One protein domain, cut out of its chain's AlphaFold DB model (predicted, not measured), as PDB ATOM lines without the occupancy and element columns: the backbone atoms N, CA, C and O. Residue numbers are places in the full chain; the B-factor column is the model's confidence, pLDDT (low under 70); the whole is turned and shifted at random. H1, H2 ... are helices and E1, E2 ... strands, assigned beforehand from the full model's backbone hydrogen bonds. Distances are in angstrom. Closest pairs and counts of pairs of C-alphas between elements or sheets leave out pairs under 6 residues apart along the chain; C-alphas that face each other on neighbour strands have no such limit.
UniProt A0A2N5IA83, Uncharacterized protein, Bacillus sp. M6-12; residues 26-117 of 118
ATOM      1  N   TYR A  26      86.170 123.967 165.522       92.50
ATOM      2  CA  TYR A  26      85.232 123.467 164.518       92.50
ATOM      3  C   TYR A  26      83.950 124.293 164.512       92.50
ATOM      4  O   TYR A  26      83.255 124.389 165.525       92.50
ATOM      5  N   LYS A  27      83.578 124.813 163.342       95.06
ATOM      6  CA  LYS A  27      82.260 125.412 163.108       95.06
ATOM      7  C   LYS A  27      81.380 124.407 162.389       95.06
ATOM      8  O   LYS A  27      81.763 123.878 161.349       95.06
ATOM      9  N   THR A  28      80.197 124.160 162.939       96.25
ATOM     10  CA  THR A  28      79.237 123.191 162.397       96.25
ATOM     11  C   THR A  28      77.981 123.910 161.929       96.25
ATOM     12  O   THR A  28      77.459 124.776 162.631       96.25
ATOM     13  N   LYS A  29      77.464 123.539 160.757       96.62
ATOM     14  CA  LYS A  29      76.146 123.974 160.274       96.62
ATOM     15  C   LYS A  29      75.416 122.837 159.579       96.62
ATOM     16  O   LYS A  29      76.034 122.020 158.903       96.62
ATOM     17  N   THR A  30      74.096 122.818 159.699       97.50
ATOM     18  CA  THR A  30      73.252 121.893 158.941       97.50
ATOM     19  C   THR A  30      73.090 122.399 157.515       97.50
ATOM     20  O   THR A  30      72.684 123.541 157.292       97.50
ATOM     21  N   VAL A  31      73.395 121.549 156.542       97.56
ATOM     22  CA  VAL A  31      73.291 121.852 155.109       97.56
ATOM     23  C   VAL A  31      72.558 120.732 154.387       97.56
ATOM     24  O   VAL A  31      72.266 119.692 154.969       97.56
ATOM     25  N   THR A  32      72.224 120.950 153.118       97.50
ATOM     26  CA  THR A  32      71.583 119.935 152.275       97.50
ATOM     27  C   THR A  32      72.571 119.440 151.222       97.50
ATOM     28  O   THR A  32      72.947 120.202 150.330       97.50
ATOM     29  N   ALA A  33      72.985 118.180 151.332       97.44
ATOM     30  CA  ALA A  33      73.804 117.477 150.351       97.44
ATOM     31  C   ALA A  33      72.928 116.798 149.287       97.44
ATOM     32  O   ALA A  33      71.733 116.571 149.493       97.44
ATOM     33  N   THR A  34      73.525 116.493 148.142       98.19
ATOM     34  CA  THR A  34      72.904 115.745 147.044       98.19
ATOM     35  C   THR A  34      73.387 114.307 147.087       98.19
ATOM     36  O   THR A  34      74.582 114.085 147.251       98.19
ATOM     37  N   VAL A  35      72.486 113.347 146.914       98.00
ATOM     38  CA  VAL A  35      72.857 111.944 146.708       98.00
ATOM     39  C   VAL A  35      73.355 111.806 145.277       98.00
ATOM     40  O   VAL A  35      72.587 112.054 144.347       98.00
ATOM     41  N   LEU A  36      74.627 111.468 145.099       97.12
ATOM     42  CA  LEU A  36      75.189 111.232 143.772       97.12
ATOM     43  C   LEU A  36      74.871 109.823 143.294       97.12
ATOM     44  O   LEU A  36      74.317 109.661 142.213       97.12
ATOM     45  N   GLU A  37      75.191 108.843 144.127       97.00
ATOM     46  CA  GLU A  37      75.161 107.430 143.775       97.00
ATOM     47  C   GLU A  37      74.861 106.589 145.013       97.00
ATOM     48  O   GLU A  37      75.048 107.033 146.158       97.00
ATOM     49  N   LYS A  38      74.352 105.384 144.766       97.12
ATOM     50  CA  LYS A  38      74.129 104.361 145.777       97.12
ATOM     51  C   LYS A  38      74.671 103.025 145.282       97.12
ATOM     52  O   LYS A  38      74.236 102.539 144.240       97.12
ATOM     53  N   GLU A  39      75.517 102.384 146.076       96.94
ATOM     54  CA  GLU A  39      76.073 101.069 145.756       96.94
ATOM     55  C   GLU A  39      75.650 100.035 146.809       96.94
ATOM     56  O   GLU A  39      75.619 100.300 148.012       96.94
ATOM     57  N   TYR A  40      75.254  98.847 146.342       96.25
ATOM     58  CA  TYR A  40      74.964  97.699 147.198       96.25
ATOM     59  C   TYR A  40      75.885  96.550 146.835       96.25
ATOM     60  O   TYR A  40      75.837  96.024 145.717       96.25
ATOM     61  N   ASP A  41      76.649  96.099 147.820       94.75
ATOM     62  CA  ASP A  41      77.603  95.024 147.645       94.75
ATOM     63  C   ASP A  41      77.109  93.786 148.409       94.75
ATOM     64  O   ASP A  41      77.128  93.707 149.640       94.75
ATOM     65  N   ALA A  42      76.601  92.803 147.662       92.38
ATOM     66  CA  ALA A  42      76.009  91.593 148.229       92.38
ATOM     67  C   ALA A  42      77.034  90.783 149.052       92.38
ATOM     68  O   ALA A  42      78.222  90.739 148.704       92.38
ATOM     69  N   PRO A  43      76.596  90.046 150.094       94.25
ATOM     70  CA  PRO A  43      77.511  89.311 150.954       94.25
ATOM     71  C   PRO A  43      78.193  88.186 150.167       94.25
ATOM     72  O   PRO A  43      77.547  87.344 149.537       94.25
ATOM     73  N   LYS A  44      79.526  88.129 150.229       92.81
ATOM     74  CA  LYS A  44      80.338  87.169 149.461       92.81
ATOM     75  C   LYS A  44      80.970  86.144 150.394       92.81
ATOM     76  O   LYS A  44      81.747  86.477 151.288       92.81
ATOM     77  N   THR A  45      80.675  84.864 150.169       93.19
ATOM     78  CA  THR A  45      81.330  83.754 150.877       93.19
ATOM     79  C   THR A  45      82.423  83.153 150.003       93.19
ATOM     80  O   THR A  45      82.165  82.705 148.890       93.19
ATOM     81  N   THR A  46      83.638  83.078 150.536       93.06
ATOM     82  CA  THR A  46      84.780  82.427 149.888       93.06
ATOM     83  C   THR A  46      85.297  81.273 150.738       93.06
ATOM     84  O   THR A  46      85.191  81.271 151.969       93.06
ATOM     85  N   TYR A  47      85.869  80.275 150.071       92.50
ATOM     86  CA  TYR A  47      86.495  79.126 150.711       92.50
ATOM     87  C   TYR A  47      87.971  79.111 150.348       92.50
ATOM     88  O   TYR A  47      88.327  79.097 149.171       92.50
ATOM     89  N   LYS A  48      88.838  79.083 151.358       91.81
ATOM     90  CA  LYS A  48      90.279  78.931 151.169       91.81
ATOM     91  C   LYS A  48      90.728  77.634 151.816       91.81
ATOM     92  O   LYS A  48      90.482  77.406 152.998       91.81
ATOM     93  N   THR A  49      91.406  76.793 151.049       92.19
ATOM     94  CA  THR A  49      92.089  75.626 151.610       92.19
ATOM     95  C   THR A  49      93.434  76.077 152.164       92.19
ATOM     96  O   THR A  49      94.219  76.704 151.453       92.19
ATOM     97  N   VAL A  50      93.696  75.782 153.431       91.88
ATOM     98  CA  VAL A  50      94.965  76.063 154.111       91.88
ATOM     99  C   VAL A  50      95.524  74.773 154.700       91.88
ATOM    100  O   VAL A  50      94.765  73.892 155.100       91.88
ATOM    101  N   LYS A  51      96.852  74.640 154.740       90.44
ATOM    102  CA  LYS A  51      97.501  73.537 155.455       90.44
ATOM    103  C   LYS A  51      97.648  73.910 156.925       90.44
ATOM    104  O   LYS A  51      98.339  74.874 157.238       90.44
ATOM    105  N   GLU A  52      97.044  73.123 157.803       89.12
ATOM    106  CA  GLU A  52      97.211  73.210 159.256       89.12
ATOM    107  C   GLU A  52      97.628  71.834 159.775       89.12
ATOM    108  O   GLU A  52      96.980  70.829 159.484       89.12
ATOM    109  N   ASN A  53      98.752  71.767 160.495       88.44
ATOM    110  CA  ASN A  53      99.317  70.522 161.036       88.44
ATOM    111  C   ASN A  53      99.414  69.380 160.001       88.44
ATOM    112  O   ASN A  53      99.047  68.238 160.267       88.44
ATOM    113  N   GLY A  54      99.859  69.701 158.781       89.38
ATOM    114  CA  GLY A  54     100.016  68.732 157.689       89.38
ATOM    115  C   GLY A  54      98.713  68.281 157.014       89.38
ATOM    116  O   GLY A  54      98.776  67.580 156.005       89.38
ATOM    117  N   LYS A  55      97.541  68.712 157.499       88.00
ATOM    118  CA  LYS A  55      96.229  68.414 156.905       88.00
ATOM    119  C   LYS A  55      95.692  69.622 156.137       88.00
ATOM    120  O   LYS A  55      95.880  70.767 156.537       88.00
ATOM    121  N   ASN A  56      95.003  69.363 155.026       91.44
ATOM    122  CA  ASN A  56      94.283  70.400 154.290       91.44
ATOM    123  C   ASN A  56      92.955  70.696 155.000       91.44
ATOM    124  O   ASN A  56      92.092  69.824 155.086       91.44
ATOM    125  N   VAL A  57      92.786  71.925 155.476       91.44
ATOM    126  CA  VAL A  57      91.571  72.417 156.130       91.44
ATOM    127  C   VAL A  57      90.916  73.454 155.224       91.44
ATOM    128  O   VAL A  57      91.570  74.386 154.753       91.44
ATOM    129  N   LYS A  58      89.612  73.312 154.967       92.12
ATOM    130  CA  LYS A  58      88.828  74.333 154.260       92.12
ATOM    131  C   LYS A  58      88.356  75.378 155.266       92.12
ATOM    132  O   LYS A  58      87.551  75.067 156.139       92.12
ATOM    133  N   LYS A  59      88.824  76.617 155.132       92.06
ATOM    134  CA  LYS A  59      88.346  77.760 155.915       92.06
ATOM    135  C   LYS A  59      87.342  78.572 155.108       92.06
ATOM    136  O   LYS A  59      87.591  78.901 153.948       92.06
ATOM    137  N   LYS A  60      86.216  78.896 155.740       94.00
ATOM    138  CA  LYS A  60      85.190  79.798 155.211       94.00
ATOM    139  C   LYS A  60      85.531  81.233 155.618       94.00
ATOM    140  O   LYS A  60      85.842  81.468 156.783       94.00
ATOM    141  N   LYS A  61      85.446  82.180 154.685       91.75
ATOM    142  CA  LYS A  61      85.480  83.621 154.964       91.75
ATOM    143  C   LYS A  61      84.258  84.271 154.324       91.75
ATOM    144  O   LYS A  61      84.052  84.118 153.122       91.75
ATOM    145  N   THR A  62      83.472  84.984 155.119       92.00
ATOM    146  CA  THR A  62      82.301  85.735 154.652       92.00
ATOM    147  C   THR A  62      82.620  87.225 154.717       92.00
ATOM    148  O   THR A  62      83.030  87.697 155.775       92.00
ATOM    149  N   LYS A  63      82.464  87.942 153.601       92.31
ATOM    150  CA  LYS A  63      82.366  89.408 153.576       92.31
ATOM    151  C   LYS A  63      80.893  89.769 153.850       92.31
ATOM    152  O   LYS A  63      80.037  89.137 153.217       92.31
ATOM    153  N   PRO A  64      80.593  90.663 154.811       92.50
ATOM    154  CA  PRO A  64      79.228  91.136 155.039       92.50
ATOM    155  C   PRO A  64      78.696  91.888 153.810       92.50
ATOM    156  O   PRO A  64      79.431  92.115 152.852       92.50
ATOM    157  N   GLU A  65      77.402  92.191 153.827       95.12
ATOM    158  CA  GLU A  65      76.819  93.130 152.868       95.12
ATOM    159  C   GLU A  65      77.218  94.568 153.213       95.12
ATOM    160  O   GLU A  65      77.292  94.894 154.397       95.12
ATOM    161  N   GLU A  66      77.437  95.397 152.196       96.12
ATOM    162  CA  GLU A  66      77.788  96.819 152.329       96.12
ATOM    163  C   GLU A  66      76.734  97.669 151.595       96.12
ATOM    164  O   GLU A  66      76.213  97.271 150.546       96.12
ATOM    165  N   TYR A  67      76.369  98.806 152.195       97.19
ATOM    166  CA  TYR A  67      75.362  99.745 151.687       97.19
ATOM    167  C   TYR A  67      75.977 101.134 151.635       97.19
ATOM    168  O   TYR A  67      75.971 101.858 152.632       97.19
ATOM    169  N   GLU A  68      76.510 101.495 150.481       97.56
ATOM    170  CA  GLU A  68      77.258 102.730 150.303       97.56
ATOM    171  C   GLU A  68      76.368 103.808 149.681       97.56
ATOM    172  O   GLU A  68      75.594 103.574 148.748       97.56
ATOM    173  N   VAL A  69      76.454 105.014 150.235       97.50
ATOM    174  CA  VAL A  69      75.769 106.201 149.725       97.50
ATOM    175  C   VAL A  69      76.786 107.312 149.551       97.50
ATOM    176  O   VAL A  69      77.371 107.796 150.523       97.50
ATOM    177  N   THR A  70      76.954 107.775 148.318       98.06
ATOM    178  CA  THR A  70      77.841 108.895 148.007       98.06
ATOM    179  C   THR A  70      77.059 110.201 148.068       98.06
ATOM    180  O   THR A  70      76.128 110.437 147.292       98.06
ATOM    181  N   LEU A  71      77.446 111.090 148.981       97.81
ATOM    182  CA  LEU A  71      76.855 112.415 149.132       97.81
ATOM    183  C   LEU A  71      77.812 113.501 148.639       97.81
ATOM    184  O   LEU A  71      79.014 113.453 148.888       97.81
ATOM    185  N   GLN A  72      77.253 114.528 147.999       97.81
ATOM    186  CA  GLN A  72      77.981 115.716 147.572       97.81
ATOM    187  C   GLN A  72      77.388 116.993 148.156       97.81
ATOM    188  O   GLN A  72      76.197 117.286 148.008       97.81
ATOM    189  N   TYR A  73      78.248 117.818 148.739       97.06
ATOM    190  CA  TYR A  73      77.933 119.192 149.101       97.06
ATOM    191  C   TYR A  73      79.079 120.109 148.677       97.06
ATOM    192  O   TYR A  73      80.199 119.974 149.161       97.06
ATOM    193  N   LYS A  74      78.787 121.061 147.779       95.00
ATOM    194  CA  LYS A  74      79.804 121.864 147.080       95.00
ATOM    195  C   LYS A  74      80.836 120.949 146.394       95.00
ATOM    196  O   LYS A  74      80.453 120.109 145.588       95.00
ATOM    197  N   ASP A  75      82.109 121.129 146.706       94.44
ATOM    198  CA  ASP A  75      83.269 120.387 146.228       94.44
ATOM    199  C   ASP A  75      83.596 119.142 147.072       94.44
ATOM    200  O   ASP A  75      84.479 118.372 146.705       94.44
ATOM    201  N   ILE A  76      82.869 118.904 148.168       94.44
ATOM    202  CA  ILE A  76      83.078 117.746 149.042       94.44
ATOM    203  C   ILE A  76      82.203 116.596 148.572       94.44
ATOM    204  O   ILE A  76      80.977 116.724 148.511       94.44
ATOM    205  N   VAL A  77      82.850 115.469 148.293       96.56
ATOM    206  CA  VAL A  77      82.219 114.180 148.015       96.56
ATOM    207  C   VAL A  77      82.649 113.213 149.111       96.56
ATOM    208  O   VAL A  77      83.837 113.110 149.420       96.56
ATOM    209  N   THR A  78      81.692 112.554 149.752       96.00
ATOM    210  CA  THR A  78      81.957 111.619 150.850       96.00
ATOM    211  C   THR A  78      81.016 110.433 150.750       96.00
ATOM    212  O   THR A  78      79.826 110.596 150.485       96.00
ATOM    213  N   GLU A  79      81.574 109.251 150.953       96.75
ATOM    214  CA  GLU A  79      80.859 107.985 150.975       96.75
ATOM    215  C   GLU A  79      80.518 107.602 152.412       96.75
ATOM    216  O   GLU A  79      81.323 107.792 153.327       96.75
ATOM    217  N   PHE A  80      79.307 107.090 152.600       95.62
ATOM    218  CA  PHE A  80      78.808 106.619 153.881       95.62
ATOM    219  C   PHE A  80      78.322 105.183 153.743       95.62
ATOM    220  O   PHE A  80      77.444 104.908 152.927       95.62
ATOM    221  N   GLU A  81      78.854 104.292 154.577       95.94
ATOM    222  CA  GLU A  81      78.333 102.939 154.750       95.94
ATOM    223  C   GLU A  81      77.173 102.980 155.763       95.94
ATOM    224  O   GLU A  81      77.378 102.882 156.974       95.94
ATOM    225  N   ASP A  82      75.948 103.191 155.276       95.69
ATOM    226  CA  ASP A  82      74.747 103.304 156.111       95.69
ATOM    227  C   ASP A  82      73.515 102.720 155.399       95.69
ATOM    228  O   ASP A  82      72.966 103.278 154.441       95.69
ATOM    229  N   LYS A  83      73.043 101.579 155.914       95.69
ATOM    230  CA  LYS A  83      71.890 100.845 155.377       95.69
ATOM    231  C   LYS A  83      70.581 101.626 155.489       95.69
ATOM    232  O   LYS A  83      69.731 101.532 154.600       95.69
ATOM    233  N   ASP A  84      70.382 102.376 156.567       95.56
ATOM    234  CA  ASP A  84      69.145 103.124 156.785       95.56
ATOM    235  C   ASP A  84      69.068 104.322 155.846       95.56
ATOM    236  O   ASP A  84      68.018 104.572 155.245       95.56
ATOM    237  N   LEU A  85      70.182 105.033 155.678       95.75
ATOM    238  CA  LEU A  85      70.320 106.097 154.699       95.75
ATOM    239  C   LEU A  85      70.086 105.549 153.292       95.75
ATOM    240  O   LEU A  85      69.227 106.077 152.583       95.75
ATOM    241  N   TYR A  86      70.762 104.456 152.920       96.94
ATOM    242  CA  TYR A  86      70.595 103.802 151.622       96.94
ATOM    243  C   TYR A  86      69.123 103.490 151.331       96.94
ATOM    244  O   TYR A  86      68.631 103.770 150.242       96.94
ATOM    245  N   ASN A  87      68.378 102.958 152.297       96.38
ATOM    246  CA  ASN A  87      66.973 102.604 152.085       96.38
ATOM    247  C   ASN A  87      66.033 103.818 151.999       96.38
ATOM    248  O   ASN A  87      64.972 103.722 151.382       96.38
ATOM    249  N   LYS A  88      66.391 104.952 152.611       95.94
ATOM    250  CA  LYS A  88      65.537 106.152 152.682       95.94
ATOM    251  C   LYS A  88      65.717 107.105 151.504       95.94
ATOM    252  O   LYS A  88      64.826 107.915 151.246       95.94
ATOM    253  N   VAL A  89      66.859 107.057 150.822       96.25
ATOM    254  CA  VAL A  89      67.233 108.070 149.825       96.25
ATOM    255  C   VAL A  89      67.295 107.502 148.415       96.25
ATOM    256  O   VAL A  89      67.496 106.307 148.208       96.25
ATOM    257  N   ASN A  90      67.151 108.383 147.433       96.56
ATOM    258  CA  ASN A  90      67.294 108.067 146.015       96.56
ATOM    259  C   ASN A  90      68.403 108.929 145.414       96.56
ATOM    260  O   ASN A  90      68.644 110.038 145.895       96.56
ATOM    261  N   GLU A  91      69.039 108.437 144.355       97.25
ATOM    262  CA  GLU A  91      70.002 109.204 143.559       97.25
ATOM    263  C   GLU A  91      69.379 110.504 143.033       97.25
ATOM    264  O   GLU A  91      68.182 110.572 142.738       97.25
ATOM    265  N   GLY A  92      70.166 111.579 143.003       97.06
ATOM    266  CA  GLY A  92      69.693 112.944 142.749       97.06
ATOM    267  C   GLY A  92      68.890 113.566 143.902       97.06
ATOM    268  O   GLY A  92      68.591 114.764 143.875       97.06
ATOM    269  N   GLY A  93      68.559 112.784 144.934       97.06
ATOM    270  CA  GLY A  93      67.851 113.223 146.128       97.06
ATOM    271  C   GLY A  93      68.660 114.190 146.991       97.06
ATOM    272  O   GLY A  93      69.841 114.452 146.762       97.06
ATOM    273  N   LYS A  94      68.003 114.743 148.011       97.12
ATOM    274  CA  LYS A  94      68.582 115.731 148.925       97.12
ATOM    275  C   LYS A  94      68.523 115.223 150.361       97.12
ATOM    276  O   LYS A  94      67.467 114.780 150.805       97.12
ATOM    277  N   VAL A  95      69.633 115.327 151.085       96.62
ATOM    278  CA  VAL A  95      69.772 114.843 152.467       96.62
ATOM    279  C   VAL A  95      70.342 115.949 153.342       96.62
ATOM    280  O   VAL A  95      71.256 116.662 152.929       96.62
ATOM    281  N   LYS A  96      69.804 116.111 154.554       97.56
ATOM    282  CA  LYS A  96      70.392 117.023 155.539       97.56
ATOM    283  C   LYS A  96      71.610 116.366 156.181       97.56
ATOM    284  O   LYS A  96      71.506 115.253 156.677       97.56
ATOM    285  N   VAL A  97      72.727 117.079 156.194       97.31
ATOM    286  CA  VAL A  97      73.995 116.641 156.790       97.31
ATOM    287  C   VAL A  97      74.583 117.758 157.644       97.31
ATOM    288  O   VAL A  97      74.240 118.938 157.475       97.31
ATOM    289  N   LEU A  98      75.478 117.405 158.557       97.75
ATOM    290  CA  LEU A  98      76.331 118.362 159.244       97.75
ATOM    291  C   LEU A  98      77.527 118.669 158.354       97.75
ATOM    292  O   LEU A  98      78.214 117.767 157.900       97.75
ATOM    293  N   TYR A  99      77.790 119.944 158.112       97.25
ATOM    294  CA  TYR A  99      79.013 120.398 157.469       97.25
ATOM    295  C   TYR A  99      79.897 121.069 158.514       97.25
ATOM    296  O   TYR A  99      79.470 122.027 159.173       97.25
ATOM    297  N   LYS A 100      81.108 120.531 158.668       96.62
ATOM    298  CA  LYS A 100      82.090 120.924 159.675       96.62
ATOM    299  C   LYS A 100      83.283 121.578 158.995       96.62
ATOM    300  O   LYS A 100      83.863 121.012 158.076       96.62
ATOM    301  N   GLU A 101      83.646 122.762 159.465       95.88
ATOM    302  CA  GLU A 101      84.833 123.505 159.042       95.88
ATOM    303  C   GLU A 101      85.795 123.604 160.223       95.88
ATOM    304  O   GLU A 101      85.428 124.137 161.270       95.88
ATOM    305  N   GLY A 102      87.006 123.079 160.055       94.44
ATOM    306  CA  GLY A 102      88.080 123.144 161.038       94.44
ATOM    307  C   GLY A 102      89.030 124.297 160.737       94.44
ATOM    308  O   GLY A 102      89.575 124.377 159.632       94.44
ATOM    309  N   TYR A 103      89.249 125.164 161.718       93.62
ATOM    310  CA  TYR A 103      90.092 126.352 161.619       93.62
ATOM    311  C   TYR A 103      91.324 126.244 162.525       93.62
ATOM    312  O   TYR A 103      91.266 125.653 163.606       93.62
ATOM    313  N   ASP A 104      92.445 126.818 162.083       93.38
ATOM    314  CA  ASP A 104      93.629 127.006 162.926       93.38
ATOM    315  C   ASP A 104      93.473 128.215 163.865       93.38
ATOM    316  O   ASP A 104      92.527 128.999 163.763       93.38
ATOM    317  N   LYS A 105      94.460 128.413 164.744       90.56
ATOM    318  CA  LYS A 105      94.529 129.548 165.682       90.56
ATOM    319  C   LYS A 105      94.458 130.942 165.053       90.56
ATOM    320  O   LYS A 105      94.190 131.918 165.746       90.56
ATOM    321  N   ASN A 106      94.764 131.061 163.760       91.62
ATOM    322  CA  ASN A 106      94.720 132.325 163.028       91.62
ATOM    323  C   ASN A 106      93.375 132.509 162.300       91.62
ATOM    324  O   ASN A 106      93.220 133.462 161.537       91.62
ATOM    325  N   GLY A 107      92.422 131.590 162.487       90.38
ATOM    326  CA  GLY A 107      91.140 131.581 161.789       90.38
ATOM    327  C   GLY A 107      91.238 131.131 160.330       90.38
ATOM    328  O   GLY A 107      90.309 131.373 159.558       90.38
ATOM    329  N   LYS A 108      92.339 130.492 159.916       92.75
ATOM    330  CA  LYS A 108      92.480 129.945 158.563       92.75
ATOM    331  C   LYS A 108      91.792 128.585 158.486       92.75
ATOM    332  O   LYS A 108      92.024 127.728 159.332       92.75
ATOM    333  N   LEU A 109      90.986 128.371 157.444       92.12
ATOM    334  CA  LEU A 109      90.385 127.066 157.165       92.12
ATOM    335  C   LEU A 109      91.486 126.033 156.874       92.12
ATOM    336  O   LEU A 109      92.318 126.235 155.986       92.12
ATOM    337  N   VAL A 110      91.477 124.935 157.626       93.31
ATOM    338  CA  VAL A 110      92.416 123.811 157.499       93.31
ATOM    339  C   VAL A 110      91.740 122.608 156.854       93.31
ATOM    340  O   VAL A 110      92.338 121.951 156.006       93.31
ATOM    341  N   THR A 111      90.508 122.307 157.260       93.12
ATOM    342  CA  THR A 111      89.766 121.136 156.786       93.12
ATOM    343  C   THR A 111      88.274 121.423 156.727       93.12
ATOM    344  O   THR A 111      87.761 122.260 157.470       93.12
ATOM    345  N   SER A 112      87.571 120.707 155.862       94.94
ATOM    346  CA  SER A 112      86.118 120.727 155.793       94.94
ATOM    347  C   SER A 112      85.596 119.366 155.365       94.94
ATOM    348  O   SER A 112      86.149 118.763 154.447       94.94
ATOM    349  N   TYR A 113      84.532 118.896 156.004       95.25
ATOM    350  CA  TYR A 113      83.910 117.611 155.691       95.25
ATOM    351  C   TYR A 113      82.420 117.627 156.039       95.25
ATOM    352  O   TYR A 113      81.932 118.539 156.718       95.25
ATOM    353  N   ILE A 114      81.695 116.627 155.542       97.12
ATOM    354  CA  ILE A 114      80.298 116.385 155.898       97.12
ATOM    355  C   ILE A 114      80.167 115.131 156.762       97.12
ATOM    356  O   ILE A 114      80.989 114.224 156.681       97.12
ATOM    357  N   GLU A 115      79.125 115.090 157.580       96.00
ATOM    358  CA  GLU A 115      78.804 113.995 158.493       96.00
ATOM    359  C   GLU A 115      77.283 113.816 158.553       96.00
ATOM    360  O   GLU A 115      76.530 114.782 158.372       96.00
ATOM    361  N   LEU A 116      76.823 112.587 158.782       95.25
ATOM    362  CA  LEU A 116      75.397 112.307 158.938       95.25
ATOM    363  C   LEU A 116      74.848 112.963 160.213       95.25
ATOM    364  O   LEU A 116      75.584 113.301 161.137       95.25
ATOM    365  N   ILE A 117      73.540 113.213 160.218       92.94
ATOM    366  CA  ILE A 117      72.821 113.630 161.423       92.94
ATOM    367  C   ILE A 117      72.287 112.347 162.058       92.94
ATOM    368  O   ILE A 117      71.516 111.655 161.394       92.94
TER     369      ILE A 117
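Overview. This is residues 26 to 117 of the 118 residues of an uncharacterized protein of Bacillus sp. M6-12 (UniProt A0A2N5IA83). A curled sheet of five strands folds back on itself, with E5 and E4 facing E6 and E7 across the hinge strand E1, and a long two-stranded arm, the hairpin E2 and E3, reaches away from it. The short helix H1 packs on the sheet at E4. The 92 printed residues include one named helix and seven named strands, in the order E1 E2 E3 E4 E5 H1 E6 E7; the sheet order is E5 E4 E1 E6 E7, antiparallel throughout, and the class is mostly strand. The whole is extended, with a radius of gyration of the C-alphas of 20.2 A, and flat, spanning 64 by 36 by 19 A.

Arrangement. E1, residues 26 to 41, bends by 84 degrees at residue 29. Its pairing is staggered: residues 26 to 34 pair with E6, residues 94 to 103, and residues 34 to 41 with E4, residues 66 to 73. N 29 and O 99 of E1 and E6 are 3.0 A apart, and N 36 and O 70 of E1 and E4 are 2.9 A apart, both within hydrogen-bond range. E1 runs on into E2, residues 44 to 52, at 80 degrees. E2 forms a hairpin with E3, residues 55 to 63, with N 48 and O 59 at 2.9 A. E3 runs on into E4 at 38 degrees. E4 forms a hairpin with E5, residues 76 to 81, with N 71 and O 78 at 2.9 A. H1, residues 83 to 88, is on the sheet at a height over the sheet of 7.2 A, only just over E4, on which 3 of its 6 C-alphas fall; the closest C-alphas of H1 and E4, those of Lys 83 and Tyr 67, are 5.2 A apart. In H1 every O i to N i+4 pair is within hydrogen-bond range. E6 forms a hairpin with E7, residues 109 to 115, with N 100 and O 113 at 2.9 A. The closest C-alphas of E5 and E7, those of Ile 76 and Tyr 113, are 6.7 A apart. E2 and E3 are apart from E6 and E7.

Along the chain. E1 begins at C-alpha 26 (85.232, 123.467, 164.518) and measures 33.9 A from first to last C-alpha. E2 measures 24.0 A, and E3, from C-alpha 55 (96.229, 68.414, 156.905), 25.4 A. E4 measures 22.6 A and E6 27.1 A; E5, H1 and E7 are shorter. E7 ends at C-alpha 115 (78.804, 113.995, 158.493).

Size, cuts and confidence. The two C-alphas farthest apart, those of Lys 55 and Asn 106, are 64.2 A apart. The printed part has no cut, and its links between elements are tight. The mean pLDDT of the printed part is 94.8, and no printed residue is under 70.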